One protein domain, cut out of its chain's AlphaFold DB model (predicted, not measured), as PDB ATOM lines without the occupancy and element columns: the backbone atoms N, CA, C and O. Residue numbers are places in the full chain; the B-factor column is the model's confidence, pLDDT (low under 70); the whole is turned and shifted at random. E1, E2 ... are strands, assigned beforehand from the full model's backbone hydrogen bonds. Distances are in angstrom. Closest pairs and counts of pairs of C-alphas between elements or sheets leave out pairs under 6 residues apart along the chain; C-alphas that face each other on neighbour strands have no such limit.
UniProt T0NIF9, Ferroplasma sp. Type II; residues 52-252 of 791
ATOM      1  N   SER A  52     282.934 196.734 262.005       88.88
ATOM      2  CA  SER A  52     283.847 196.720 260.870       88.88
ATOM      3  C   SER A  52     283.378 197.672 259.775       88.88
ATOM      4  O   SER A  52     282.182 197.915 259.606       88.88
ATOM      5  N   VAL A  53     284.324 198.174 258.989       90.06
ATOM      6  CA  VAL A  53     284.033 198.936 257.772       90.06
ATOM      7  C   VAL A  53     283.794 197.941 256.642       90.06
ATOM      8  O   VAL A  53     284.663 197.114 256.380       90.06
ATOM      9  N   ASP A  54     282.620 198.001 256.016       87.44
ATOM     10  CA  ASP A  54     282.283 197.163 254.860       87.44
ATOM     11  C   ASP A  54     282.730 197.847 253.565       87.44
ATOM     12  O   ASP A  54     283.511 197.296 252.795       87.44
ATOM     13  N   THR A  55     282.322 199.107 253.378       84.62
ATOM     14  CA  THR A  55     282.786 199.940 252.264       84.62
ATOM     15  C   THR A  55     283.019 201.371 252.717       84.62
ATOM     16  O   THR A  55     282.151 201.981 253.346       84.62
ATOM     17  N   ALA A  56     284.153 201.941 252.330       86.12
ATOM     18  CA  ALA A  56     284.424 203.365 252.457       86.12
ATOM     19  C   ALA A  56     285.343 203.812 251.306       86.12
ATOM     20  O   ALA A  56     286.407 203.218 251.124       86.12
ATOM     21  N   PRO A  57     284.962 204.822 250.504       79.12
ATOM     22  CA  PRO A  57     285.873 205.402 249.523       79.12
ATOM     23  C   PRO A  57     287.043 206.095 250.234       79.12
ATOM     24  O   PRO A  57     286.853 206.691 251.291       79.12
ATOM     25  N   ASN A  58     288.240 206.073 249.649       73.69
ATOM     26  CA  ASN A  58     289.381 206.813 250.208       73.69
ATOM     27  C   ASN A  58     289.511 208.231 249.615       73.69
ATOM     28  O   ASN A  58     290.337 209.014 250.075       73.69
ATOM     29  N   TYR A  59     288.714 208.559 248.592       79.50
ATOM     30  CA  TYR A  59     288.788 209.804 247.825       79.50
ATOM     31  C   TYR A  59     287.390 210.390 247.593       79.50
ATOM     32  O   TYR A  59     286.440 209.653 247.314       79.50
ATOM     33  N   ILE A  60     287.274 211.716 247.677       83.62
ATOM     34  CA  ILE A  60     286.068 212.465 247.314       83.62
ATOM     35  C   ILE A  60     286.426 213.907 246.920       83.62
ATOM     36  O   ILE A  60     287.411 214.468 247.391       83.62
ATOM     37  N   GLN A  61     285.616 214.552 246.083       79.88
ATOM     38  CA  GLN A  61     285.758 215.986 245.828       79.88
ATOM     39  C   GLN A  61     285.049 216.799 246.918       79.88
ATOM     40  O   GLN A  61     283.921 216.471 247.300       79.88
ATOM     41  N   ALA A  62     285.656 217.905 247.355       84.56
ATOM     42  CA  ALA A  62     285.000 218.858 248.247       84.56
ATOM     43  C   ALA A  62     283.606 219.269 247.723       84.56
ATOM     44  O   ALA A  62     283.422 219.558 246.540       84.56
ATOM     45  N   GLY A  63     282.614 219.274 248.612       86.44
ATOM     46  CA  GLY A  63     281.206 219.554 248.326       86.44
ATOM     47  C   GLY A  63     280.380 218.337 247.894       86.44
ATOM     48  O   GLY A  63     279.156 218.436 247.853       86.44
ATOM     49  N   SER A  64     281.008 217.192 247.612       86.00
ATOM     50  CA  SER A  64     280.296 215.959 247.253       86.00
ATOM     51  C   SER A  64     279.871 215.163 248.490       86.00
ATOM     52  O   SER A  64     280.507 215.234 249.541       86.00
ATOM     53  N   ASN A  65     278.796 214.381 248.353       90.81
ATOM     54  CA  ASN A  65     278.290 213.528 249.426       90.81
ATOM     55  C   ASN A  65     279.156 212.261 249.560       90.81
ATOM     56  O   ASN A  65     279.174 211.418 248.664       90.81
ATOM     57  N   TYR A  66     279.863 212.121 250.676       91.38
ATOM     58  CA  TYR A  66     280.705 210.977 251.013       91.38
ATOM     59  C   TYR A  66     279.910 209.968 251.839       91.38
ATOM     60  O   TYR A  66     279.347 210.352 252.856       91.38
ATOM     61  N   THR A  67     279.855 208.695 251.436       91.94
ATOM     62  CA  THR A  67     279.067 207.659 252.135       91.94
ATOM     63  C   THR A  67     279.945 206.491 252.566       91.94
ATOM     64  O   THR A  67     280.728 205.983 251.767       91.94
ATOM     65  N   ILE A  68     279.777 206.047 253.814       93.12
ATOM     66  CA  ILE A  68     280.393 204.833 254.367       93.12
ATOM     67  C   ILE A  68     279.326 203.809 254.734       93.12
ATOM     68  O   ILE A  68     278.210 204.173 255.111       93.12
ATOM     69  N   LEU A  69     279.700 202.534 254.668       91.44
ATOM     70  CA  LEU A  69     278.905 201.403 255.126       91.44
ATOM     71  C   LEU A  69     279.649 200.707 256.264       91.44
ATOM     72  O   LEU A  69     280.771 200.226 256.091       91.44
ATOM     73  N   LEU A  70     279.027 200.686 257.441       91.62
ATOM     74  CA  LEU A  70     279.557 200.035 258.635       91.62
ATOM     75  C   LEU A  70     278.706 198.817 258.977       91.62
ATOM     76  O   LEU A  70     277.482 198.858 258.843       91.62
ATOM     77  N   LYS A  71     279.357 197.754 259.449       90.94
ATOM     78  CA  LYS A  71     278.725 196.494 259.833       90.94
ATOM     79  C   LYS A  71     279.032 196.155 261.287       90.94
ATOM     80  O   LYS A  71     280.194 196.034 261.662       90.94
ATOM     81  N   ALA A  72     277.990 195.983 262.087       89.31
ATOM     82  CA  ALA A  72     278.065 195.527 263.467       89.31
ATOM     83  C   ALA A  72     277.912 194.005 263.530       89.31
ATOM     84  O   ALA A  72     277.117 193.426 262.790       89.31
ATOM     85  N   ASN A  73     278.633 193.350 264.438       87.38
ATOM     86  CA  ASN A  73     278.413 191.927 264.721       87.38
ATOM     87  C   ASN A  73     277.327 191.677 265.785       87.38
ATOM     88  O   ASN A  73     276.890 190.541 265.964       87.38
ATOM     89  N   GLU A  74     276.894 192.725 266.489       84.44
ATOM     90  CA  GLU A  74     275.764 192.705 267.409       84.44
ATOM     91  C   GLU A  74     275.137 194.106 267.575       84.44
ATOM     92  O   GLU A  74     275.783 195.114 267.263       84.44
ATOM     93  N   PRO A  75     273.896 194.203 268.093       82.88
ATOM     94  CA  PRO A  75     273.212 195.482 268.263       82.88
ATOM     95  C   PRO A  75     273.900 196.426 269.259       82.88
ATOM     96  O   PRO A  75     274.321 196.022 270.344       82.88
ATOM     97  N   TYR A  76     273.898 197.722 268.947       87.25
ATOM     98  CA  TYR A  76     274.379 198.796 269.822       87.25
ATOM     99  C   TYR A  76     273.282 199.819 270.142       87.25
ATOM    100  O   TYR A  76     272.327 200.012 269.391       87.25
ATOM    101  N   LYS A  77     273.428 200.522 271.273       88.75
ATOM    102  CA  LYS A  77     272.524 201.606 271.693       88.75
ATOM    103  C   LYS A  77     272.771 202.874 270.889       88.75
ATOM    104  O   LYS A  77     271.826 203.493 270.409       88.75
ATOM    105  N   THR A  78     274.038 203.257 270.764       91.81
ATOM    106  CA  THR A  78     274.453 204.462 270.043       91.81
ATOM    107  C   THR A  78     275.744 204.211 269.282       91.81
ATOM    108  O   THR A  78     276.642 203.568 269.824       91.81
ATOM    109  N   LEU A  79     275.866 204.777 268.086       92.69
ATOM    110  CA  LEU A  79     277.101 204.835 267.305       92.69
ATOM    111  C   LEU A  79     277.423 206.302 267.019       92.69
ATOM    112  O   LEU A  79     276.599 207.010 266.445       92.69
ATOM    113  N   THR A  80     278.606 206.759 267.418       93.88
ATOM    114  CA  THR A  80     279.097 208.108 267.123       93.88
ATOM    115  C   THR A  80     280.264 208.025 266.152       93.88
ATOM    116  O   THR A  80     281.273 207.386 266.446       93.88
ATOM    117  N   ILE A  81     280.119 208.706 265.019       94.06
ATOM    118  CA  ILE A  81     281.103 208.834 263.950       94.06
ATOM    119  C   ILE A  81     281.685 210.242 264.024       94.06
ATOM    120  O   ILE A  81     280.935 211.215 264.086       94.06
ATOM    121  N   PHE A  82     283.006 210.345 264.021       93.69
ATOM    122  CA  PHE A  82     283.750 211.597 263.980       93.69
ATOM    123  C   PHE A  82     284.386 211.711 262.602       93.69
ATOM    124  O   PHE A  82     285.190 210.860 262.233       93.69
ATOM    125  N   TRP A  83     284.021 212.744 261.843       92.75
ATOM    126  CA  TRP A  83     284.376 212.854 260.424       92.75
ATOM    127  C   TRP A  83     285.765 213.452 260.168       92.75
ATOM    128  O   TRP A  83     286.209 213.493 259.025       92.75
ATOM    129  N   GLY A  84     286.451 213.915 261.216       87.38
ATOM    130  CA  GLY A  84     287.774 214.545 261.126       87.38
ATOM    131  C   GLY A  84     287.745 216.057 260.857       87.38
ATOM    132  O   GLY A  84     288.726 216.755 261.067       87.38
ATOM    133  N   ASP A  85     286.602 216.627 260.481       85.06
ATOM    134  CA  ASP A  85     286.431 218.065 260.208       85.06
ATOM    135  C   ASP A  85     285.773 218.833 261.375       85.06
ATOM    136  O   ASP A  85     285.196 219.906 261.191       85.06
ATOM    137  N   ASN A  86     285.873 218.283 262.589       82.12
ATOM    138  CA  ASN A  86     285.139 218.664 263.807       82.12
ATOM    139  C   ASN A  86     283.624 218.390 263.789       82.12
ATOM    140  O   ASN A  86     282.966 218.637 264.804       82.12
ATOM    141  N   ASN A  87     283.059 217.831 262.713       89.44
ATOM    142  CA  ASN A  87     281.687 217.335 262.733       89.44
ATOM    143  C   ASN A  87     281.621 215.903 263.275       89.44
ATOM    144  O   ASN A  87     282.546 215.095 263.138       89.44
ATOM    145  N   LYS A  88     280.482 215.576 263.888       93.00
ATOM    146  CA  LYS A  88     280.164 214.221 264.337       93.00
ATOM    147  C   LYS A  88     278.705 213.887 264.070       93.00
ATOM    148  O   LYS A  88     277.836 214.742 264.226       93.00
ATOM    149  N   THR A  89     278.446 212.627 263.759       94.12
ATOM    150  CA  THR A  89     277.095 212.080 263.613       94.12
ATOM    151  C   THR A  89     276.879 211.043 264.700       94.12
ATOM    152  O   THR A  89     277.672 210.114 264.827       94.12
ATOM    153  N   THR A  90     275.813 211.187 265.488       93.56
ATOM    154  CA  THR A  90     275.403 210.168 266.462       93.56
ATOM    155  C   THR A  90     274.104 209.534 266.003       93.56
ATOM    156  O   THR A  90     273.103 210.223 265.824       93.56
ATOM    157  N   LEU A  91     274.126 208.219 265.848       89.88
ATOM    158  CA  LEU A  91     272.967 207.404 265.530       89.88
ATOM    159  C   LEU A  91     272.505 206.670 266.782       89.88
ATOM    160  O   LEU A  91     273.323 206.122 267.524       89.88
ATOM    161  N   ASN A  92     271.192 206.638 266.992       87.94
ATOM    162  CA  ASN A  92     270.556 205.882 268.063       87.94
ATOM    163  C   ASN A  92     269.905 204.634 267.459       87.94
ATOM    164  O   ASN A  92     269.127 204.774 266.522       87.94
ATOM    165  N   TYR A  93     270.211 203.461 268.020       72.25
ATOM    166  CA  TYR A  93     269.584 202.159 267.753       72.25
ATOM    167  C   TYR A  93     269.422 201.789 266.262       72.25
ATOM    168  O   TYR A  93     268.428 202.137 265.626       72.25
ATOM    169  N   THR A  94     270.378 201.043 265.695       66.56
ATOM    170  CA  THR A  94     270.371 200.691 264.261       66.56
ATOM    171  C   THR A  94     270.539 199.189 264.007       66.56
ATOM    172  O   THR A  94     270.806 198.413 264.921       66.56
ATOM    173  N   GLN A  95     270.363 198.799 262.743       68.38
ATOM    174  CA  GLN A  95     270.524 197.441 262.212       68.38
ATOM    175  C   GLN A  95     272.005 197.023 262.144       68.38
ATOM    176  O   GLN A  95     272.895 197.856 262.329       68.38
ATOM    177  N   ASP A  96     272.255 195.754 261.813       79.19
ATOM    178  CA  ASP A  96     273.594 195.162 261.660       79.19
ATOM    179  C   ASP A  96     274.440 195.831 260.564       79.19
ATOM    180  O   ASP A  96     275.660 195.718 260.579       79.19
ATOM    181  N   MET A  97     273.817 196.540 259.617       86.31
ATOM    182  CA  MET A  97     274.497 197.378 258.626       86.31
ATOM    183  C   MET A  97     273.898 198.778 258.595       86.31
ATOM    184  O   MET A  97     272.679 198.948 258.659       86.31
ATOM    185  N   VAL A  98     274.758 199.786 258.460       88.31
ATOM    186  CA  VAL A  98     274.345 201.187 258.416       88.31
ATOM    187  C   VAL A  98     275.129 201.968 257.364       88.31
ATOM    188  O   VAL A  98     276.359 202.010 257.389       88.31
ATOM    189  N   ALA A  99     274.397 202.589 256.437       91.12
ATOM    190  CA  ALA A  99     274.936 203.535 255.467       91.12
ATOM    191  C   ALA A  99     274.794 204.958 256.015       91.12
ATOM    192  O   ALA A  99     273.713 205.352 256.458       91.12
ATOM    193  N   ILE A 100     275.883 205.720 256.016       92.25
ATOM    194  CA  ILE A 100     275.937 207.052 256.629       92.25
ATOM    195  C   ILE A 100     276.712 207.974 255.707       92.25
ATOM    196  O   ILE A 100     277.786 207.596 255.236       92.25
ATOM    197  N   SER A 101     276.194 209.182 255.491       93.81
ATOM    198  CA  SER A 101     276.831 210.161 254.619       93.81
ATOM    199  C   SER A 101     277.249 211.445 255.337       93.81
ATOM    200  O   SER A 101     276.667 211.819 256.358       93.81
ATOM    201  N   HIS A 102     278.247 212.120 254.771       94.56
ATOM    202  CA  HIS A 102     278.770 213.418 255.195       94.56
ATOM    203  C   HIS A 102     279.270 214.218 253.991       94.56
ATOM    204  O   HIS A 102     279.704 213.638 253.000       94.56
ATOM    205  N   THR A 103     279.266 215.546 254.081       94.19
ATOM    206  CA  THR A 103     279.775 216.417 253.012       94.19
ATOM    207  C   THR A 103     280.960 217.226 253.516       94.19
ATOM    208  O   THR A 103     280.805 218.133 254.334       94.19
ATOM    209  N   TYR A 104     282.145 216.945 252.977       92.19
ATOM    210  CA  TYR A 104     283.353 217.715 253.265       92.19
ATOM    211  C   TYR A 104     283.387 218.990 252.424       92.19
ATOM    212  O   TYR A 104     283.463 218.924 251.203       92.19
ATOM    213  N   ILE A 105     283.341 220.162 253.059       88.94
ATOM    214  CA  ILE A 105     283.330 221.456 252.346       88.94
ATOM    215  C   ILE A 105     284.746 221.917 251.979       88.94
ATOM    216  O   ILE A 105     284.938 222.613 250.986       88.94
ATOM    217  N   SER A 106     285.738 221.567 252.796       88.69
ATOM    218  CA  SER A 106     287.131 221.977 252.596       88.69
ATOM    219  C   SER A 106     287.982 220.798 252.125       88.69
ATOM    220  O   SER A 106     287.722 219.672 252.546       88.69
ATOM    221  N   PRO A 107     288.996 221.036 251.279       88.25
ATOM    222  CA  PRO A 107     289.976 220.016 250.942       88.25
ATOM    223  C   PRO A 107     290.834 219.633 252.147       88.25
ATOM    224  O   PRO A 107     291.045 220.433 253.065       88.25
ATOM    225  N   GLY A 108     291.380 218.423 252.128       89.25
ATOM    226  CA  GLY A 108     292.220 217.954 253.216       89.25
ATOM    227  C   GLY A 108     292.424 216.451 253.267       89.25
ATOM    228  O   GLY A 108     291.890 215.701 252.457       89.25
ATOM    229  N   VAL A 109     293.201 216.026 254.257       89.06
ATOM    230  CA  VAL A 109     293.374 214.623 254.635       89.06
ATOM    231  C   VAL A 109     292.697 214.414 255.982       89.06
ATOM    232  O   VAL A 109     293.177 214.925 256.993       89.06
ATOM    233  N   TYR A 110     291.610 213.654 255.993       92.62
ATOM    234  CA  TYR A 110     290.789 213.398 257.174       92.62
ATOM    235  C   TYR A 110     290.929 211.948 257.634       92.62
ATOM    236  O   TYR A 110     291.154 211.054 256.817       92.62
ATOM    237  N   TYR A 111     290.776 211.704 258.937       92.94
ATOM    238  CA  TYR A 111     290.723 210.352 259.500       92.94
ATOM    239  C   TYR A 111     289.413 210.141 260.263       92.94
ATOM    240  O   TYR A 111     289.243 210.565 261.403       92.94
ATOM    241  N   ILE A 112     288.471 209.423 259.660       93.94
ATOM    242  CA  ILE A 112     287.219 209.096 260.341       93.94
ATOM    243  C   ILE A 112     287.516 208.066 261.426       93.94
ATOM    244  O   ILE A 112     288.167 207.051 261.174       93.94
ATOM    245  N   HIS A 113     286.997 208.303 262.625       93.06
ATOM    246  CA  HIS A 113     286.991 207.322 263.702       93.06
ATOM    247  C   HIS A 113     285.606 207.249 264.338       93.06
ATOM    248  O   HIS A 113     284.781 208.151 264.190       93.06
ATOM    249  N   TYR A 114     285.324 206.159 265.041       92.81
ATOM    250  CA  TYR A 114     283.995 205.918 265.589       92.81
ATOM    251  C   TYR A 114     284.053 205.194 266.932       92.81
ATOM    252  O   TYR A 114     285.037 204.545 267.296       92.81
ATOM    253  N   MET A 115     282.980 205.347 267.701       92.62
ATOM    254  CA  MET A 115     282.767 204.642 268.959       92.62
ATOM    255  C   MET A 115     281.313 204.206 269.074       92.62
ATOM    256  O   MET A 115     280.416 204.916 268.619       92.62
ATOM    257  N   ALA A 116     281.076 203.070 269.717       92.31
ATOM    258  CA  ALA A 116     279.732 202.560 269.943       92.31
ATOM    259  C   ALA A 116     279.499 202.226 271.412       92.31
ATOM    260  O   ALA A 116     280.407 201.806 272.129       92.31
ATOM    261  N   ASN A 117     278.262 202.415 271.859       92.00
ATOM    262  CA  ASN A 117     277.810 202.028 273.185       92.00
ATOM    263  C   ASN A 117     276.982 200.749 273.075       92.00
ATOM    264  O   ASN A 117     275.825 200.789 272.653       92.00
ATOM    265  N   PHE A 118     277.581 199.622 273.438       88.31
ATOM    266  CA  PHE A 118     276.908 198.330 273.483       88.31
ATOM    267  C   PHE A 118     276.226 198.126 274.835       88.31
ATOM    268  O   PHE A 118     276.419 198.881 275.791       88.31
ATOM    269  N   SER A 119     275.441 197.062 274.964       83.94
ATOM    270  CA  SER A 119     274.941 196.608 276.268       83.94
ATOM    271  C   SER A 119     276.078 196.291 277.248       83.94
ATOM    272  O   SER A 119     275.911 196.521 278.443       83.94
ATOM    273  N   SER A 120     277.237 195.845 276.756       84.75
ATOM    274  CA  SER A 120     278.447 195.593 277.551       84.75
ATOM    275  C   SER A 120     279.252 196.854 277.907       84.75
ATOM    276  O   SER A 120     280.240 196.750 278.631       84.75
ATOM    277  N   GLY A 121     278.873 198.028 277.390       87.19
ATOM    278  CA  GLY A 121     279.554 199.305 277.616       87.19
ATOM    279  C   GLY A 121     280.087 199.965 276.342       87.19
ATOM    280  O   GLY A 121     279.952 199.450 275.229       87.19
ATOM    281  N   THR A 122     280.701 201.136 276.516       89.75
ATOM    282  CA  THR A 122     281.265 201.928 275.417       89.75
ATOM    283  C   THR A 122     282.588 201.348 274.933       89.75
ATOM    284  O   THR A 122     283.510 201.139 275.721       89.75
ATOM    285  N   ARG A 123     282.711 201.159 273.618       90.38
ATOM    286  CA  ARG A 123     283.952 200.804 272.928       90.38
ATOM    287  C   ARG A 123     284.347 201.892 271.943       90.38
ATOM    288  O   ARG A 123     283.529 202.340 271.143       90.38
ATOM    289  N   GLN A 124     285.618 202.278 271.988       88.94
ATOM    290  CA  GLN A 124     286.266 203.023 270.913       88.94
ATOM    291  C   GLN A 124     286.994 202.045 270.004       88.94
ATOM    292  O   GLN A 124     287.641 201.112 270.486       88.94
ATOM    293  N   PHE A 125     286.888 202.265 268.700       90.56
ATOM    294  CA  PHE A 125     287.546 201.428 267.711       90.56
ATOM    295  C   PHE A 125     288.867 202.061 267.297       90.56
ATOM    296  O   PHE A 125     288.952 203.265 267.071       90.56
ATOM    297  N   ASN A 126     289.903 201.232 267.190       89.62
ATOM    298  CA  ASN A 126     291.229 201.677 266.761       89.62
ATOM    299  C   ASN A 126     291.366 201.753 265.234       89.62
ATOM    300  O   ASN A 126     292.444 202.076 264.749       89.62
ATOM    301  N   THR A 127     290.314 201.424 264.483       91.81
ATOM    302  CA  THR A 127     290.302 201.481 263.020       91.81
ATOM    303  C   THR A 127     289.935 202.885 262.562       91.81
ATOM    304  O   THR A 127     288.849 203.371 262.868       91.81
ATOM    305  N   TYR A 128     290.824 203.508 261.797       92.69
ATOM    306  CA  TYR A 128     290.582 204.789 261.153       92.69
ATOM    307  C   TYR A 128     290.307 204.609 259.660       92.69
ATOM    308  O   TYR A 128     290.928 203.763 259.016       92.69
ATOM    309  N   ILE A 129     289.416 205.425 259.102       91.56
ATOM    310  CA  ILE A 129     289.140 205.469 257.660       91.56
ATOM    311  C   ILE A 129     289.778 206.746 257.103       91.56
ATOM    312  O   ILE A 129     289.337 207.837 257.473       91.56
ATOM    313  N   PRO A 130     290.823 206.648 256.264       88.50
ATOM    314  CA  PRO A 130     291.421 207.814 255.637       88.50
ATOM    315  C   PRO A 130     290.501 208.329 254.527       88.50
ATOM    316  O   PRO A 130     290.009 207.555 253.708       88.50
ATOM    317  N   VAL A 131     290.297 209.641 254.475       88.00
ATOM    318  CA  VAL A 131     289.573 210.297 253.383       88.00
ATOM    319  C   VAL A 131     290.408 211.455 252.873       88.00
ATOM    320  O   VAL A 131     290.653 212.422 253.597       88.00
ATOM    321  N   TYR A 132     290.839 211.365 251.620       84.69
ATOM    322  CA  TYR A 132     291.386 212.507 250.911       84.69
ATOM    323  C   TYR A 132     290.255 213.269 250.221       84.69
ATOM    324  O   TYR A 132     289.518 212.725 249.398       84.69
ATOM    325  N   VAL A 133     290.115 214.539 250.590       86.19
ATOM    326  CA  VAL A 133     289.159 215.461 249.987       86.19
ATOM    327  C   VAL A 133     289.932 216.398 249.074       86.19
ATOM    328  O   VAL A 133     290.701 217.248 249.535       86.19
ATOM    329  N   GLU A 134     289.728 216.247 247.773       77.00
ATOM    330  CA  GLU A 134     290.402 217.069 246.776       77.00
ATOM    331  C   GLU A 134     289.782 218.468 246.702       77.00
ATOM    332  O   GLU A 134     288.576 218.662 246.904       77.00
ATOM    333  N   SER A 135     290.620 219.463 246.406       72.00
ATOM    334  CA  SER A 135     290.153 220.825 246.190       72.00
ATOM    335  C   SER A 135     289.356 220.922 244.890       72.00
ATOM    336  O   SER A 135     289.672 220.295 243.882       72.00
ATOM    337  N   SER A 136     288.306 221.743 244.884       61.75
ATOM    338  CA  SER A 136     287.754 222.220 243.619       61.75
ATOM    339  C   SER A 136     288.823 223.042 242.889       61.75
ATOM    340  O   SER A 136     289.583 223.760 243.547       61.75
ATOM    341  N   SER A 137     288.858 222.960 241.555       57.47
ATOM    342  CA  SER A 137     289.751 223.732 240.675       57.47
ATOM    343  C   SER A 137     289.967 225.172 241.157       57.47
ATOM    344  O   SER A 137     289.040 225.796 241.681       57.47
ATOM    345  N   ALA A 138     291.175 225.706 240.953       59.16
ATOM    346  CA  ALA A 138     291.557 227.044 241.397       59.16
ATOM    347  C   ALA A 138     290.501 228.095 241.026       59.16
ATOM    348  O   ALA A 138     290.192 228.302 239.852       59.16
ATOM    349  N   GLY A 139     289.927 228.762 242.027       64.06
ATOM    350  CA  GLY A 139     288.992 229.846 241.764       64.06
ATOM    351  C   GLY A 139     289.709 231.026 241.109       64.06
ATOM    352  O   GLY A 139     290.866 231.314 241.421       64.06
ATOM    353  N   ASN A 140     288.994 231.787 240.274       70.75
ATOM    354  CA  ASN A 140     289.530 232.983 239.608       70.75
ATOM    355  C   ASN A 140     290.223 233.974 240.562       70.75
ATOM    356  O   ASN A 140     291.025 234.779 240.114       70.75
ATOM    357  N   ARG A 141     289.904 233.959 241.863       81.62
ATOM    358  CA  ARG A 141     290.412 234.912 242.865       81.62
ATOM    359  C   ARG A 141     291.027 234.252 244.100       81.62
ATOM    360  O   ARG A 141     291.347 234.955 245.054       81.62
ATOM    361  N   THR A 142     291.136 232.926 244.125       81.94
ATOM    362  CA  THR A 142     291.483 232.162 245.331       81.94
ATOM    363  C   THR A 142     292.575 231.148 245.038       81.94
ATOM    364  O   THR A 142     292.422 230.330 244.134       81.94
ATOM    365  N   ALA A 143     293.629 231.166 245.847       80.62
ATOM    366  CA  ALA A 143     294.592 230.079 245.950       80.62
ATOM    367  C   ALA A 143     294.115 229.031 246.965       80.62
ATOM    368  O   ALA A 143     293.460 229.385 247.948       80.62
ATOM    369  N   ASN A 144     294.485 227.768 246.770       81.19
ATOM    370  CA  ASN A 144     294.277 226.705 247.751       81.19
ATOM    371  C   ASN A 144     295.609 226.372 248.430       81.19
ATOM    372  O   ASN A 144     296.585 226.029 247.763       81.19
ATOM    373  N   GLY A 145     295.652 226.453 249.761       81.69
ATOM    374  CA  GLY A 145     296.800 225.984 250.540       81.69
ATOM    375  C   GLY A 145     296.924 224.460 250.521       81.69
ATOM    376  O   GLY A 145     295.998 223.749 250.124       81.69
ATOM    377  N   MET A 146     298.068 223.945 250.963       82.06
ATOM    378  CA  MET A 146     298.255 222.517 251.208       82.06
ATOM    379  C   MET A 146     299.227 222.268 252.359       82.06
ATOM    380  O   MET A 146     300.174 223.027 252.557       82.06
ATOM    381  N   LEU A 147     299.004 221.177 253.089       82.69
ATOM    382  CA  LEU A 147     299.921 220.666 254.103       82.69
ATOM    383  C   LEU A 147     300.513 219.329 253.654       82.69
ATOM    384  O   LEU A 147     299.834 218.522 253.017       82.69
ATOM    385  N   ALA A 148     301.763 219.068 254.025       77.69
ATOM    386  CA  ALA A 148     302.424 217.781 253.822       77.69
ATOM    387  C   ALA A 148     303.309 217.427 255.024       77.69
ATOM    388  O   ALA A 148     303.954 218.306 255.587       77.69
ATOM    389  N   ILE A 149     303.375 216.144 255.393       79.88
ATOM    390  CA  ILE A 149     304.402 215.653 256.323       79.88
ATOM    391  C   ILE A 149     305.619 215.258 255.485       79.88
ATOM    392  O   ILE A 149     305.517 214.371 254.637       79.88
ATOM    393  N   LEU A 150     306.737 215.952 255.703       74.06
ATOM    394  CA  LEU A 150     308.023 215.731 255.034       74.06
ATOM    395  C   LEU A 150     308.766 214.541 255.610       74.06
ATOM    396  O   LEU A 150     309.333 213.731 254.887       74.06
ATOM    397  N   SER A 151     308.823 214.496 256.934       76.38
ATOM    398  CA  SER A 151     309.607 213.532 257.679       76.38
ATOM    399  C   SER A 151     309.027 213.394 259.080       76.38
ATOM    400  O   SER A 151     308.333 214.289 259.576       76.38
ATOM    401  N   THR A 152     309.306 212.265 259.719       84.31
ATOM    402  CA  THR A 152     308.966 212.030 261.117       84.31
ATOM    403  C   THR A 152     310.164 211.433 261.843       84.31
ATOM    404  O   THR A 152     310.877 210.585 261.308       84.31
ATOM    405  N   THR A 153     310.390 211.838 263.094       90.44
ATOM    406  CA  THR A 153     311.492 211.288 263.911       90.44
ATOM    407  C   THR A 153     311.294 209.819 264.286       90.44
ATOM    408  O   THR A 153     312.247 209.143 264.669       90.44
ATOM    409  N   LYS A 154     310.064 209.311 264.164       89.31
ATOM    410  CA  LYS A 154     309.691 207.900 264.302       89.31
ATOM    411  C   LYS A 154     308.820 207.496 263.127       89.31
ATOM    412  O   LYS A 154     308.029 208.309 262.652       89.31
ATOM    413  N   GLN A 155     308.927 206.244 262.694       82.31
ATOM    414  CA  GLN A 155     308.049 205.714 261.653       82.31
ATOM    415  C   GLN A 155     306.576 205.806 262.092       82.31
ATOM    416  O   GLN A 155     306.279 205.525 263.262       82.31
ATOM    417  N   PRO A 156     305.657 206.197 261.189       84.81
ATOM    418  CA  PRO A 156     304.226 206.081 261.436       84.81
ATOM    419  C   PRO A 156     303.848 204.660 261.880       84.81
ATOM    420  O   PRO A 156     304.493 203.685 261.497       84.81
ATOM    421  N   VAL A 157     302.792 204.536 262.690       86.38
ATOM    422  CA  VAL A 157     302.268 203.242 263.175       86.38
ATOM    423  C   VAL A 157     301.916 202.333 262.001       86.38
ATOM    424  O   VAL A 157     302.148 201.128 262.052       86.38
ATOM    425  N   ILE A 158     301.396 202.936 260.934       80.81
ATOM    426  CA  ILE A 158     301.124 202.275 259.666       80.81
ATOM    427  C   ILE A 158     301.901 203.023 258.586       80.81
ATOM    428  O   ILE A 158     301.719 204.243 258.487       80.81
ATOM    429  N   PRO A 159     302.749 202.338 257.797       75.06
ATOM    430  CA  PRO A 159     303.526 202.968 256.737       75.06
ATOM    431  C   PRO A 159     302.672 203.876 255.851       75.06
ATOM    432  O   PRO A 159     301.522 203.562 255.553       75.06
ATOM    433  N   ASN A 160     303.243 205.018 255.470       70.69
ATOM    434  CA  ASN A 160     302.633 206.041 254.617       70.69
ATOM    435  C   ASN A 160     301.333 206.695 255.161       70.69
ATOM    436  O   ASN A 160     300.716 207.512 254.490       70.69
ATOM    437  N   SER A 161     300.936 206.443 256.412       81.88
ATOM    438  CA  SER A 161     299.788 207.119 257.043       81.88
ATOM    439  C   SER A 161     300.188 208.331 257.902       81.88
ATOM    440  O   SER A 161     301.350 208.502 258.275       81.88
ATOM    441  N   ASN A 162     299.201 209.147 258.299       88.62
ATOM    442  CA  ASN A 162     299.366 210.173 259.342       88.62
ATOM    443  C   ASN A 162     299.131 209.613 260.761       88.62
ATOM    444  O   ASN A 162     298.989 210.389 261.706       88.62
ATOM    445  N   ILE A 163     299.049 208.290 260.935       91.19
ATOM    446  CA  ILE A 163     298.832 207.679 262.250       91.19
ATOM    447  C   ILE A 163     300.189 207.558 262.938       91.19
ATOM    448  O   ILE A 163     301.011 206.710 262.585       91.19
ATOM    449  N   LEU A 164     300.446 208.425 263.913       92.75
ATOM    450  CA  LEU A 164     301.754 208.558 264.549       92.75
ATOM    451  C   LEU A 164     301.800 207.915 265.936       92.75
ATOM    452  O   LEU A 164     300.796 207.741 266.628       92.75
ATOM    453  N   GLN A 165     303.017 207.587 266.363       92.75
ATOM    454  CA  GLN A 165     303.296 207.190 267.738       92.75
ATOM    455  C   GLN A 165     303.436 208.426 268.634       92.75
ATOM    456  O   GLN A 165     303.773 209.518 268.169       92.75
ATOM    457  N   GLY A 166     303.245 208.253 269.942       93.75
ATOM    458  CA  GLY A 166     303.524 209.309 270.913       93.75
ATOM    459  C   GLY A 166     305.004 209.715 270.928       93.75
ATOM    460  O   GLY A 166     305.909 208.899 270.710       93.75
ATOM    461  N   ASN A 167     305.247 210.990 271.225       94.44
ATOM    462  CA  ASN A 167     306.564 211.620 271.204       94.44
ATOM    463  C   ASN A 167     307.242 211.498 269.825       94.44
ATOM    464  O   ASN A 167     308.386 211.051 269.723       94.44
ATOM    465  N   THR A 168     306.491 211.814 268.770       94.38
ATOM    466  CA  THR A 168     306.984 211.885 267.386       94.38
ATOM    467  C   THR A 168     307.001 213.343 266.957       94.38
ATOM    468  O   THR A 168     306.019 214.052 267.164       94.38
ATOM    469  N   THR A 169     308.094 213.793 266.349       93.44
ATOM    470  CA  THR A 169     308.177 215.115 265.724       93.44
ATOM    471  C   THR A 169     307.984 214.941 264.227       93.44
ATOM    472  O   THR A 169     308.726 214.180 263.607       93.44
ATOM    473  N   ALA A 170     306.975 215.608 263.677       88.62
ATOM    474  CA  ALA A 170     306.670 215.661 262.259       88.62
ATOM    475  C   ALA A 170     307.126 217.007 261.685       88.62
ATOM    476  O   ALA A 170     306.777 218.063 262.220       88.62
ATOM    477  N   ASP A 171     307.887 216.959 260.597       85.06
ATOM    478  CA  ASP A 171     308.226 218.138 259.805       85.06
ATOM    479  C   ASP A 171     307.053 218.429 258.859       85.06
ATOM    480  O   ASP A 171     306.793 217.674 257.919       85.06
ATOM    481  N   ILE A 172     306.318 219.503 259.132       83.75
ATOM    482  CA  ILE A 172     305.145 219.931 258.374       83.75
ATOM    483  C   ILE A 172     305.575 220.976 257.348       83.75
ATOM    484  O   ILE A 172     306.051 222.054 257.697       83.75
ATOM    485  N   SER A 173     305.384 220.669 256.070       78.00
ATOM    486  CA  SER A 173     305.508 221.645 254.992       78.00
ATOM    487  C   SER A 173     304.184 222.371 254.791       78.00
ATOM    488  O   SER A 173     303.125 221.741 254.703       78.00
ATOM    489  N   ILE A 174     304.269 223.698 254.698       80.50
ATOM    490  CA  ILE A 174     303.167 224.570 254.302       80.50
ATOM    491  C   ILE A 174     303.434 225.000 252.864       80.50
ATOM    492  O   ILE A 174     304.449 225.632 252.573       80.50
ATOM    493  N   GLY A 175     302.526 224.636 251.964       75.50
ATOM    494  CA  GLY A 175     302.621 224.949 250.545       75.50
ATOM    495  C   GLY A 175     301.272 225.325 249.949       75.50
ATOM    496  O   GLY A 175     300.320 225.665 250.656       75.50
ATOM    497  N   ASN A 176     301.190 225.251 248.621       73.31
ATOM    498  CA  ASN A 176     299.986 225.569 247.862       73.31
ATOM    499  C   ASN A 176     299.657 224.441 246.882       73.31
ATOM    500  O   ASN A 176     300.547 223.841 246.283       73.31
ATOM    501  N   SER A 177     298.365 224.155 246.749       65.75
ATOM    502  CA  SER A 177     297.783 223.256 245.749       65.75
ATOM    503  C   SER A 177     297.115 224.018 244.600       65.75
ATOM    504  O   SER A 177     296.590 223.410 243.677       65.75
ATOM    505  N   SER A 178     297.101 225.349 244.624       65.38
ATOM    506  CA  SER A 178     296.837 226.152 243.431       65.38
ATOM    507  C   SER A 178     297.217 227.610 243.641       65.38
ATOM    508  O   SER A 178     297.186 228.118 244.764       65.38
ATOM    509  N   SER A 179     297.504 228.294 242.535       71.62
ATOM    510  CA  SER A 179     297.548 229.757 242.466       71.62
ATOM    511  C   SER A 179     296.210 230.307 241.956       71.62
ATOM    512  O   SER A 179     295.464 229.575 241.302       71.62
ATOM    513  N   PRO A 180     295.879 231.584 242.220       70.50
ATOM    514  CA  PRO A 180     294.685 232.202 241.653       70.50
ATOM    515  C   PRO A 180     294.793 232.234 240.124       70.50
ATOM    516  O   PRO A 180     295.827 232.641 239.600       70.50
ATOM    517  N   ALA A 181     293.731 231.850 239.407       66.94
ATOM    518  CA  ALA A 181     293.771 231.850 237.939       66.94
ATOM    519  C   ALA A 181     293.921 233.269 237.352       66.94
ATOM    520  O   ALA A 181     294.463 233.451 236.267       66.94
ATOM    521  N   ASN A 182     293.469 234.296 238.080       68.19
ATOM    522  CA  ASN A 182     293.730 235.687 237.735       68.19
ATOM    523  C   ASN A 182     295.049 236.162 238.365       68.19
ATOM    524  O   ASN A 182     295.126 236.333 239.583       68.19
ATOM    525  N   SER A 183     296.034 236.473 237.523       73.19
ATOM    526  CA  SER A 183     297.379 236.922 237.916       73.19
ATOM    527  C   SER A 183     297.425 238.224 238.734       73.19
ATOM    528  O   SER A 183     298.433 238.510 239.375       73.19
ATOM    529  N   THR A 184     296.339 239.009 238.780       75.62
ATOM    530  CA  THR A 184     296.224 240.187 239.666       75.62
ATOM    531  C   THR A 184     296.019 239.822 241.139       75.62
ATOM    532  O   THR A 184     296.189 240.672 242.016       75.62
ATOM    533  N   PHE A 185     295.652 238.573 241.433       74.12
ATOM    534  CA  PHE A 185     295.512 238.052 242.787       74.12
ATOM    535  C   PHE A 185     296.756 237.256 243.173       74.12
ATOM    536  O   PHE A 185     297.248 236.430 242.410       74.12
ATOM    537  N   ARG A 186     297.238 237.461 244.399       82.50
ATOM    538  CA  ARG A 186     298.354 236.705 244.977       82.50
ATOM    539  C   ARG A 186     298.037 236.262 246.395       82.50
ATOM    540  O   ARG A 186     297.195 236.859 247.072       82.50
ATOM    541  N   ILE A 187     298.738 235.234 246.853       84.50
ATOM    542  CA  ILE A 187     298.703 234.823 248.257       84.50
ATOM    543  C   ILE A 187     299.337 235.940 249.088       84.50
ATOM    544  O   ILE A 187     300.436 236.404 248.789       84.50
ATOM    545  N   LEU A 188     298.610 236.406 250.099       86.19
ATOM    546  CA  LEU A 188     299.053 237.452 251.016       86.19
ATOM    547  C   LEU A 188     299.625 236.864 252.302       86.19
ATOM    548  O   LEU A 188     300.611 237.376 252.820       86.19
ATOM    549  N   ASN A 189     298.974 235.830 252.837       88.19
ATOM    550  CA  ASN A 189     299.356 235.205 254.096       88.19
ATOM    551  C   ASN A 189     298.829 233.770 254.177       88.19
ATOM    552  O   ASN A 189     297.762 233.460 253.635       88.19
ATOM    553  N   GLN A 190     299.547 232.933 254.921       90.38
ATOM    554  CA  GLN A 190     299.109 231.608 255.329       90.38
ATOM    555  C   GLN A 190     299.269 231.443 256.842       90.38
ATOM    556  O   GLN A 190     300.291 231.813 257.421       90.38
ATOM    557  N   THR A 191     298.244 230.899 257.494       92.25
ATOM    558  CA  THR A 191     298.229 230.692 258.949       92.25
ATOM    559  C   THR A 191     297.790 229.275 259.265       92.25
ATOM    560  O   THR A 191     296.717 228.846 258.835       92.25
ATOM    561  N   LEU A 192     298.616 228.557 260.020       92.69
ATOM    562  CA  LEU A 192     298.356 227.188 260.443       92.69
ATOM    563  C   LEU A 192     297.812 227.184 261.872       92.69
ATOM    564  O   LEU A 192     298.495 227.584 262.810       92.69
ATOM    565  N   TYR A 193     296.586 226.702 262.035       93.00
ATOM    566  CA  TYR A 193     295.947 226.476 263.328       93.00
ATOM    567  C   TYR A 193     296.032 224.993 263.669       93.00
ATOM    568  O   TYR A 193     295.657 224.151 262.855       93.00
ATOM    569  N   ILE A 194     296.492 224.669 264.871       93.31
ATOM    570  CA  ILE A 194     296.591 223.288 265.344       93.31
ATOM    571  C   ILE A 194     295.603 223.100 266.479       93.31
ATOM    572  O   ILE A 194     295.651 223.816 267.478       93.31
ATOM    573  N   TYR A 195     294.723 222.121 266.323       92.94
ATOM    574  CA  TYR A 195     293.762 221.706 267.331       92.94
ATOM    575  C   TYR A 195     294.161 220.340 267.877       92.94
ATOM    576  O   TYR A 195     294.533 219.455 267.112       92.94
ATOM    577  N   LYS A 196     294.032 220.150 269.188       93.44
ATOM    578  CA  LYS A 196     294.206 218.872 269.875       93.44
ATOM    579  C   LYS A 196     292.902 218.497 270.566       93.44
ATOM    580  O   LYS A 196     292.419 219.223 271.433       93.44
ATOM    581  N   ASN A 197     292.328 217.356 270.188       90.31
ATOM    582  CA  ASN A 197     291.032 216.867 270.670       90.31
ATOM    583  C   ASN A 197     289.912 217.928 270.560       90.31
ATOM    584  O   ASN A 197     289.082 218.056 271.458       90.31
ATOM    585  N   GLY A 198     289.921 218.720 269.481       86.75
ATOM    586  CA  GLY A 198     288.950 219.789 269.215       86.75
ATOM    587  C   GLY A 198     289.260 221.147 269.863       86.75
ATOM    588  O   GLY A 198     288.657 222.147 269.480       86.75
ATOM    589  N   SER A 199     290.220 221.224 270.785       90.56
ATOM    590  CA  SER A 199     290.651 222.486 271.404       90.56
ATOM    591  C   SER A 199     291.841 223.082 270.660       90.56
ATOM    592  O   SER A 199     292.749 222.351 270.281       90.56
ATOM    593  N   LEU A 200     291.862 224.402 270.462       93.00
ATOM    594  CA  LEU A 200     293.007 225.085 269.850       93.00
ATOM    595  C   LEU A 200     294.247 224.934 270.748       93.00
ATOM    596  O   LEU A 200     294.205 225.312 271.917       93.00
ATOM    597  N   ASP A 201     295.324 224.389 270.192       92.25
ATOM    598  CA  ASP A 201     296.588 224.092 270.879       92.25
ATOM    599  C   ASP A 201     297.656 225.145 270.543       92.25
ATOM    600  O   ASP A 201     298.287 225.709 271.433       92.25
ATOM    601  N   SER A 202     297.820 225.475 269.257       90.69
ATOM    602  CA  SER A 202     298.843 226.428 268.797       90.69
ATOM    603  C   SER A 202     298.508 227.059 267.442       90.69
ATOM    604  O   SER A 202     297.700 226.520 266.681       90.69
ATOM    605  N   ILE A 203     299.145 228.194 267.134       90.62
ATOM    606  CA  ILE A 203     299.032 228.906 265.854       90.62
ATOM    607  C   ILE A 203     300.441 229.208 265.335       90.62
ATOM    608  O   ILE A 203     301.263 229.732 266.085       90.62
ATOM    609  N   TYR A 204     300.686 228.935 264.055       84.44
ATOM    610  CA  TYR A 204     301.938 229.241 263.364       84.44
ATOM    611  C   TYR A 204     301.689 230.170 262.169       84.44
ATOM    612  O   TYR A 204     300.712 230.017 261.428       84.44
ATOM    613  N   SER A 205     302.587 231.139 261.993       73.19
ATOM    614  CA  SER A 205     302.624 232.063 260.853       73.19
ATOM    615  C   SER A 205     303.786 231.680 259.935       73.19
ATOM    616  O   SER A 205     304.832 231.266 260.428       73.19
ATOM    617  N   SER A 206     303.605 231.816 258.619       62.38
ATOM    618  CA  SER A 206     304.444 231.183 257.591       62.38
ATOM    619  C   SER A 206     305.963 231.380 257.746       62.38
ATOM    620  O   SER A 206     306.500 232.429 257.388       62.38
ATOM    621  N   ASN A 207     306.655 230.310 258.135       54.16
ATOM    622  CA  ASN A 207     307.959 229.931 257.599       54.16
ATOM    623  C   ASN A 207     307.723 228.600 256.868       54.16
ATOM    624  O   ASN A 207     307.017 227.753 257.397       54.16
ATOM    625  N   ASN A 208     308.245 228.404 255.655       56.81
ATOM    626  CA  ASN A 208     307.862 227.318 254.721       56.81
ATOM    627  C   ASN A 208     307.902 225.862 255.268       56.81
ATOM    628  O   ASN A 208     307.449 224.935 254.593       56.81
ATOM    629  N   THR A 209     308.426 225.646 256.475       61.16
ATOM    630  CA  THR A 209     308.443 224.372 257.202       61.16
ATOM    631  C   THR A 209     308.336 224.618 258.710       61.16
ATOM    632  O   THR A 209     309.161 225.357 259.252       61.16
ATOM    633  N   ASP A 210     307.408 223.941 259.385       77.12
ATOM    634  CA  ASP A 210     307.228 223.974 260.842       77.12
ATOM    635  C   ASP A 210     307.373 222.572 261.448       77.12
ATOM    636  O   ASP A 210     307.081 221.564 260.807       77.12
ATOM    637  N   LYS A 211     307.822 222.482 262.705       86.44
ATOM    638  CA  LYS A 211     307.959 221.203 263.421       86.44
ATOM    639  C   LYS A 211     306.845 221.035 264.441       86.44
ATOM    640  O   LYS A 211     306.737 221.835 265.369       86.44
ATOM    641  N   LEU A 212     306.079 219.954 264.328       90.81
ATOM    642  CA  LEU A 212     305.036 219.591 265.286       90.81
ATOM    643  C   LEU A 212     305.448 218.344 266.068       90.81
ATOM    644  O   LEU A 212     305.634 217.280 265.483       90.81
ATOM    645  N   THR A 213     305.548 218.446 267.394       93.56
ATOM    646  CA  THR A 213     305.748 217.270 268.256       93.56
ATOM    647  C   THR A 213     304.422 216.815 268.845       93.56
ATOM    648  O   THR A 213     303.761 217.569 269.558       93.56
ATOM    649  N   VAL A 214     304.044 215.570 268.563       94.06
ATOM    650  CA  VAL A 214     302.786 214.972 269.011       94.06
ATOM    651  C   VAL A 214     303.014 213.991 270.161       94.06
ATOM    652  O   VAL A 214     303.944 213.185 270.128       94.06
ATOM    653  N   TYR A 215     302.159 214.040 271.187       92.38
ATOM    654  CA  TYR A 215     302.306 213.217 272.402       92.38
ATOM    655  C   TYR A 215     301.207 212.162 272.563       92.38
ATOM    656  O   TYR A 215     301.491 211.045 272.984       92.38
ATOM    657  N   GLY A 216     299.964 212.504 272.216       92.12
ATOM    658  CA  GLY A 216     298.796 211.631 272.337       92.12
ATOM    659  C   GLY A 216     297.506 212.373 271.984       92.12
ATOM    660  O   GLY A 216     297.458 213.601 272.091       92.12
ATOM    661  N   GLY A 217     296.467 211.631 271.600       91.81
ATOM    662  CA  GLY A 217     295.168 212.181 271.206       91.81
ATOM    663  C   GLY A 217     295.017 212.334 269.693       91.81
ATOM    664  O   GLY A 217     295.661 211.630 268.919       91.81
ATOM    665  N   TYR A 218     294.141 213.244 269.285       92.25
ATOM    666  CA  TYR A 218     293.797 213.498 267.892       92.25
ATOM    667  C   TYR A 218     294.120 214.947 267.538       92.25
ATOM    668  O   TYR A 218     293.585 215.864 268.167       92.25
ATOM    669  N   TYR A 219     295.009 215.157 266.570       94.44
ATOM    670  CA  TYR A 219     295.393 216.491 266.122       94.44
ATOM    671  C   TYR A 219     294.728 216.811 264.785       94.44
ATOM    672  O   TYR A 219     294.788 215.998 263.868       94.44
ATOM    673  N   THR A 220     294.160 218.010 264.669       94.12
ATOM    674  CA  THR A 220     293.613 218.550 263.419       94.12
ATOM    675  C   THR A 220     294.347 219.836 263.085       94.12
ATOM    676  O   THR A 220     294.298 220.817 263.828       94.12
ATOM    677  N   LEU A 221     295.047 219.829 261.959       93.31
ATOM    678  CA  LEU A 221     295.733 220.987 261.410       93.31
ATOM    679  C   LEU A 221     294.799 221.661 260.411       93.31
ATOM    680  O   LEU A 221     294.298 221.016 259.495       93.31
ATOM    681  N   LYS A 222     294.579 222.962 260.571       93.19
ATOM    682  CA  LYS A 222     293.775 223.797 259.679       93.19
ATOM    683  C   LYS A 222     294.655 224.906 259.119       93.19
ATOM    684  O   LYS A 222     295.029 225.828 259.839       93.19
ATOM    685  N   LEU A 223     294.948 224.842 257.830       91.88
ATOM    686  CA  LEU A 223     295.662 225.884 257.106       91.88
ATOM    687  C   LEU A 223     294.665 226.881 256.516       91.88
ATOM    688  O   LEU A 223     293.794 226.505 255.738       91.88
ATOM    689  N   SER A 224     294.808 228.153 256.869       93.06
ATOM    690  CA  SER A 224     294.087 229.281 256.276       93.06
ATOM    691  C   SER A 224     294.974 229.956 255.235       93.06
ATOM    692  O   SER A 224     296.093 230.348 255.565       93.06
ATOM    693  N   THR A 225     294.498 230.099 253.996       90.56
ATOM    694  CA  THR A 225     295.224 230.784 252.912       90.56
ATOM    695  C   THR A 225     294.452 232.015 252.466       90.56
ATOM    696  O   THR A 225     293.330 231.911 251.973       90.56
ATOM    697  N   ILE A 226     295.058 233.191 252.640       91.19
ATOM    698  CA  ILE A 226     294.452 234.480 252.301       91.19
ATOM    699  C   ILE A 226     295.004 234.955 250.961       91.19
ATOM    700  O   ILE A 226     296.208 235.149 250.807       91.19
ATOM    701  N   THR A 227     294.112 235.188 250.003       89.94
ATOM    702  CA  THR A 227     294.419 235.711 248.666       89.94
ATOM    703  C   THR A 227     293.864 237.127 248.509       89.94
ATOM    704  O   THR A 227     292.744 237.399 248.943       89.94
ATOM    705  N   GLY A 228     294.599 238.026 247.853       87.81
ATOM    706  CA  GLY A 228     294.121 239.378 247.556       87.81
ATOM    707  C   GLY A 228     294.881 240.058 246.416       87.81
ATOM    708  O   GLY A 228     295.914 239.573 245.963       87.81
ATOM    709  N   ASN A 229     294.353 241.192 245.951       84.00
ATOM    710  CA  ASN A 229     294.860 241.959 244.801       84.00
ATOM    711  C   ASN A 229     295.385 243.363 245.179       84.00
ATOM    712  O   ASN A 229     295.487 244.244 244.330       84.00
ATOM    713  N   GLY A 230     295.624 243.623 246.469       68.75
ATOM    714  CA  GLY A 230     296.092 244.927 246.961       68.75
ATOM    715  C   GLY A 230     295.029 246.034 247.051       68.75
ATOM    716  O   GLY A 230     295.326 247.092 247.589       68.75
ATOM    717  N   THR A 231     293.784 245.798 246.608       69.00
ATOM    718  CA  THR A 231     292.673 246.786 246.659       69.00
ATOM    719  C   THR A 231     291.737 246.623 247.869       69.00
ATOM    720  O   THR A 231     290.670 247.226 247.926       69.00
ATOM    721  N   GLY A 232     292.116 245.786 248.843       67.25
ATOM    722  CA  GLY A 232     291.379 245.578 250.100       67.25
ATOM    723  C   GLY A 232     290.339 244.447 250.100       67.25
ATOM    724  O   GLY A 232     289.776 244.155 251.153       67.25
ATOM    725  N   LYS A 233     290.085 243.767 248.969       73.94
ATOM    726  CA  LYS A 233     289.255 242.544 248.936       73.94
ATOM    727  C   LYS A 233     290.115 241.294 249.118       73.94
ATOM    728  O   LYS A 233     290.889 240.946 248.227       73.94
ATOM    729  N   ASN A 234     289.903 240.608 250.238       89.25
ATOM    730  CA  ASN A 234     290.596 239.373 250.589       89.25
ATOM    731  C   ASN A 234     289.640 238.177 250.529       89.25
ATOM    732  O   ASN A 234     288.485 238.275 250.940       89.25
ATOM    733  N   TYR A 235     290.145 237.044 250.054       89.38
ATOM    734  CA  TYR A 235     289.442 235.765 250.022       89.38
ATOM    735  C   TYR A 235     290.218 234.749 250.851       89.38
ATOM    736  O   TYR A 235     291.445 234.758 250.825       89.38
ATOM    737  N   THR A 236     289.513 233.884 251.580       91.12
ATOM    738  CA  THR A 236     290.138 232.875 252.445       91.12
ATOM    739  C   THR A 236     289.689 231.482 252.036       91.12
ATOM    740  O   THR A 236     288.489 231.239 251.912       91.12
ATOM    741  N   THR A 237     290.646 230.581 251.859       90.75
ATOM    742  CA  THR A 237     290.417 229.144 251.666       90.75
ATOM    743  C   THR A 237     291.006 228.363 252.838       90.75
ATOM    744  O   THR A 237     291.893 228.857 253.545       90.75
ATOM    745  N   TYR A 238     290.496 227.150 253.061       91.06
ATOM    746  CA  TYR A 238     290.937 226.279 254.146       91.06
ATOM    747  C   TYR A 238     291.403 224.927 253.616       91.06
ATOM    748  O   TYR A 238     290.805 224.394 252.685       91.06
ATOM    749  N   TYR A 239     292.438 224.373 254.242       90.06
ATOM    750  CA  TYR A 239     292.899 223.003 254.032       90.06
ATOM    751  C   TYR A 239     293.067 222.307 255.384       90.06
ATOM    752  O   TYR A 239     293.576 222.924 256.323       90.06
ATOM    753  N   TYR A 240     292.655 221.045 255.493       92.50
ATOM    754  CA  TYR A 240     292.717 220.282 256.742       92.50
ATOM    755  C   TYR A 240     293.675 219.090 256.656       92.50
ATOM    756  O   TYR A 240     293.824 218.464 255.611       92.50
ATOM    757  N   MET A 241     294.331 218.758 257.764       91.88
ATOM    758  CA  MET A 241     295.130 217.544 257.898       91.88
ATOM    759  C   MET A 241     294.985 216.966 259.301       91.88
ATOM    760  O   MET A 241     295.363 217.602 260.283       91.88
ATOM    761  N   ASP A 242     294.507 215.733 259.381       94.62
ATOM    762  CA  ASP A 242     294.389 215.003 260.634       94.62
ATOM    763  C   ASP A 242     295.615 214.128 260.911       94.62
ATOM    764  O   ASP A 242     296.178 213.497 260.008       94.62
ATOM    765  N   ILE A 243     296.017 214.091 262.183       94.12
ATOM    766  CA  ILE A 243     297.134 213.304 262.714       94.12
ATOM    767  C   ILE A 243     296.652 212.566 263.978       94.12
ATOM    768  O   ILE A 243     296.724 213.103 265.092       94.12
ATOM    769  N   PRO A 244     296.142 211.329 263.838       94.62
ATOM    770  CA  PRO A 244     295.826 210.480 264.978       94.62
ATOM    771  C   PRO A 244     297.105 209.999 265.675       94.62
ATOM    772  O   PRO A 244     298.013 209.476 265.031       94.62
ATOM    773  N   VAL A 245     297.173 210.116 267.003       95.25
ATOM    774  CA  VAL A 245     298.301 209.619 267.805       95.25
ATOM    775  C   VAL A 245     297.853 208.394 268.591       95.25
ATOM    776  O   VAL A 245     297.419 208.496 269.742       95.25
ATOM    777  N   ASN A 246     297.920 207.231 267.943       93.19
ATOM    778  CA  ASN A 246     297.416 205.968 268.477       93.19
ATOM    779  C   ASN A 246     298.365 204.805 268.130       93.19
ATOM    780  O   ASN A 246     298.306 204.291 267.013       93.19
ATOM    781  N   PRO A 247     299.204 204.338 269.077       90.31
ATOM    782  CA  PRO A 247     300.132 203.223 268.854       90.31
ATOM    783  C   PRO A 247     299.466 201.890 268.481       90.31
ATOM    784  O   PRO A 247     300.136 201.007 267.962       90.31
ATOM    785  N   SER A 248     298.173 201.721 268.774       91.19
ATOM    786  CA  SER A 248     297.375 200.540 268.406       91.19
ATOM    787  C   SER A 248     296.455 200.801 267.210       91.19
ATOM    788  O   SER A 248     295.551 200.004 266.947       91.19
ATOM    789  N   GLY A 249     296.651 201.930 266.520       89.62
ATOM    790  CA  GLY A 249     295.859 202.341 265.373       89.62
ATOM    791  C   GLY A 249     295.934 201.325 264.239       89.62
ATOM    792  O   GLY A 249     296.995 200.799 263.913       89.62
ATOM    793  N   LYS A 250     294.780 201.068 263.636       89.88
ATOM    794  CA  LYS A 250     294.596 200.318 262.397       89.88
ATOM    795  C   LYS A 250     294.034 201.276 261.354       89.88
ATOM    796  O   LYS A 250     293.351 202.235 261.706       89.88
ATOM    797  N   ILE A 251     294.283 201.011 260.082       86.38
ATOM    798  CA  ILE A 251     293.690 201.768 258.984       86.38
ATOM    799  C   ILE A 251     292.801 200.830 258.183       86.38
ATOM    800  O   ILE A 251     293.164 199.679 257.938       86.38
ATOM    801  N   TYR A 252     291.628 201.313 257.806       85.75
ATOM    802  CA  TYR A 252     290.873 200.698 256.735       85.75
ATOM    803  C   TYR A 252     291.524 201.120 255.419       85.75
ATOM    804  O   TYR A 252     291.516 202.299 255.071       85.75
TER     805      TYR A 252
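AT A GLANCE: This is residues 52 to 252 of the 791 residues of a protein of Ferroplasma sp. Type II (UniProt T0NIF9). Two lobes of strands follow each other along the longest axis, each with two layers: E1, E3 and E6 over part of a layer of E2, E4, E5, E7, E8 and E9 in the first, and E10, E11 and E14 crossed over E12, E13, E15 and E16 in the second. The larger layers join where E7 pairs with E16, giving one strongly twisted, branched sheet of mixed pairing through both lobes. The printed part has 201 residues, with no named helix and 16 named strands, E1 to E16 in chain order; the class is all strand. The whole is compact, with a radius of gyration of the C-alphas of 18.3 A, and elongated, spanning 60 by 36 by 27 A.

HOW THE PARTS SIT: E1, residues 52 to 55, E3, residues 65 to 72, and E6, residues 97 to 103, form an antiparallel sheet in that order; within hydrogen-bond range are N 54 and O 69, 2.9 A, and N 66 and O 102, 2.8 A. In the branched sheet, E2, residues 59 to 61, is parallel to E9, residues 127 to 134, with N 60 and O 132 at 3.0 A. E4, residues 76 to 82, and E5, residues 88 to 92, form a hairpin, with N 81 and O 89 at 2.8 A. Beside E7, residues 108 to 118, E4 and E16, residues 234 to 245, lie on one side, E8, residues 121 to 124, and E9 on the other side. E7 is antiparallel to E4, N 115 and O 80 at 2.9 A, and parallel to E16, N 109 and O 240 at 2.9 A. E12, residues 186 to 196, has E13, residues 199 to 205, on one side and E15, residues 217 to 228, on the other side; N 193 and O 222 are 2.8 A apart. E15 and E16 form a hairpin, with N 221 and O 241 at 2.8 A. E10, residues 144 to 152, E11, residues 168 to 178, and E14, residues 209 to 214, form a strongly twisted antiparallel sheet in that order, with N 150 and O 171 at 2.8 A and N 170 and O 212 at 2.8 A. The three sheets make a stack of sheets, face to face in turn; the closest C-alphas of E10 and E16 are those of Asn 144 and Thr 237, 6.0 A.

IN THESE COORDINATES: E1 begins at C-alpha 52, (283.847, 196.720, 260.870). E7 is 32.1 A long, E12 30.9 A, E15 36.1 A and E16 35.2 A, ending at C-alpha 245, (298.301, 209.619, 267.805).

THE WHOLE: The C-alphas farthest apart, of Ser 120 and Thr 231, are 61.5 A apart. The printed part has no cut, and the link E10 to E11 is long. Seventeen residues are under pLDDT 70, among them 136 to 139 and 206 to 209.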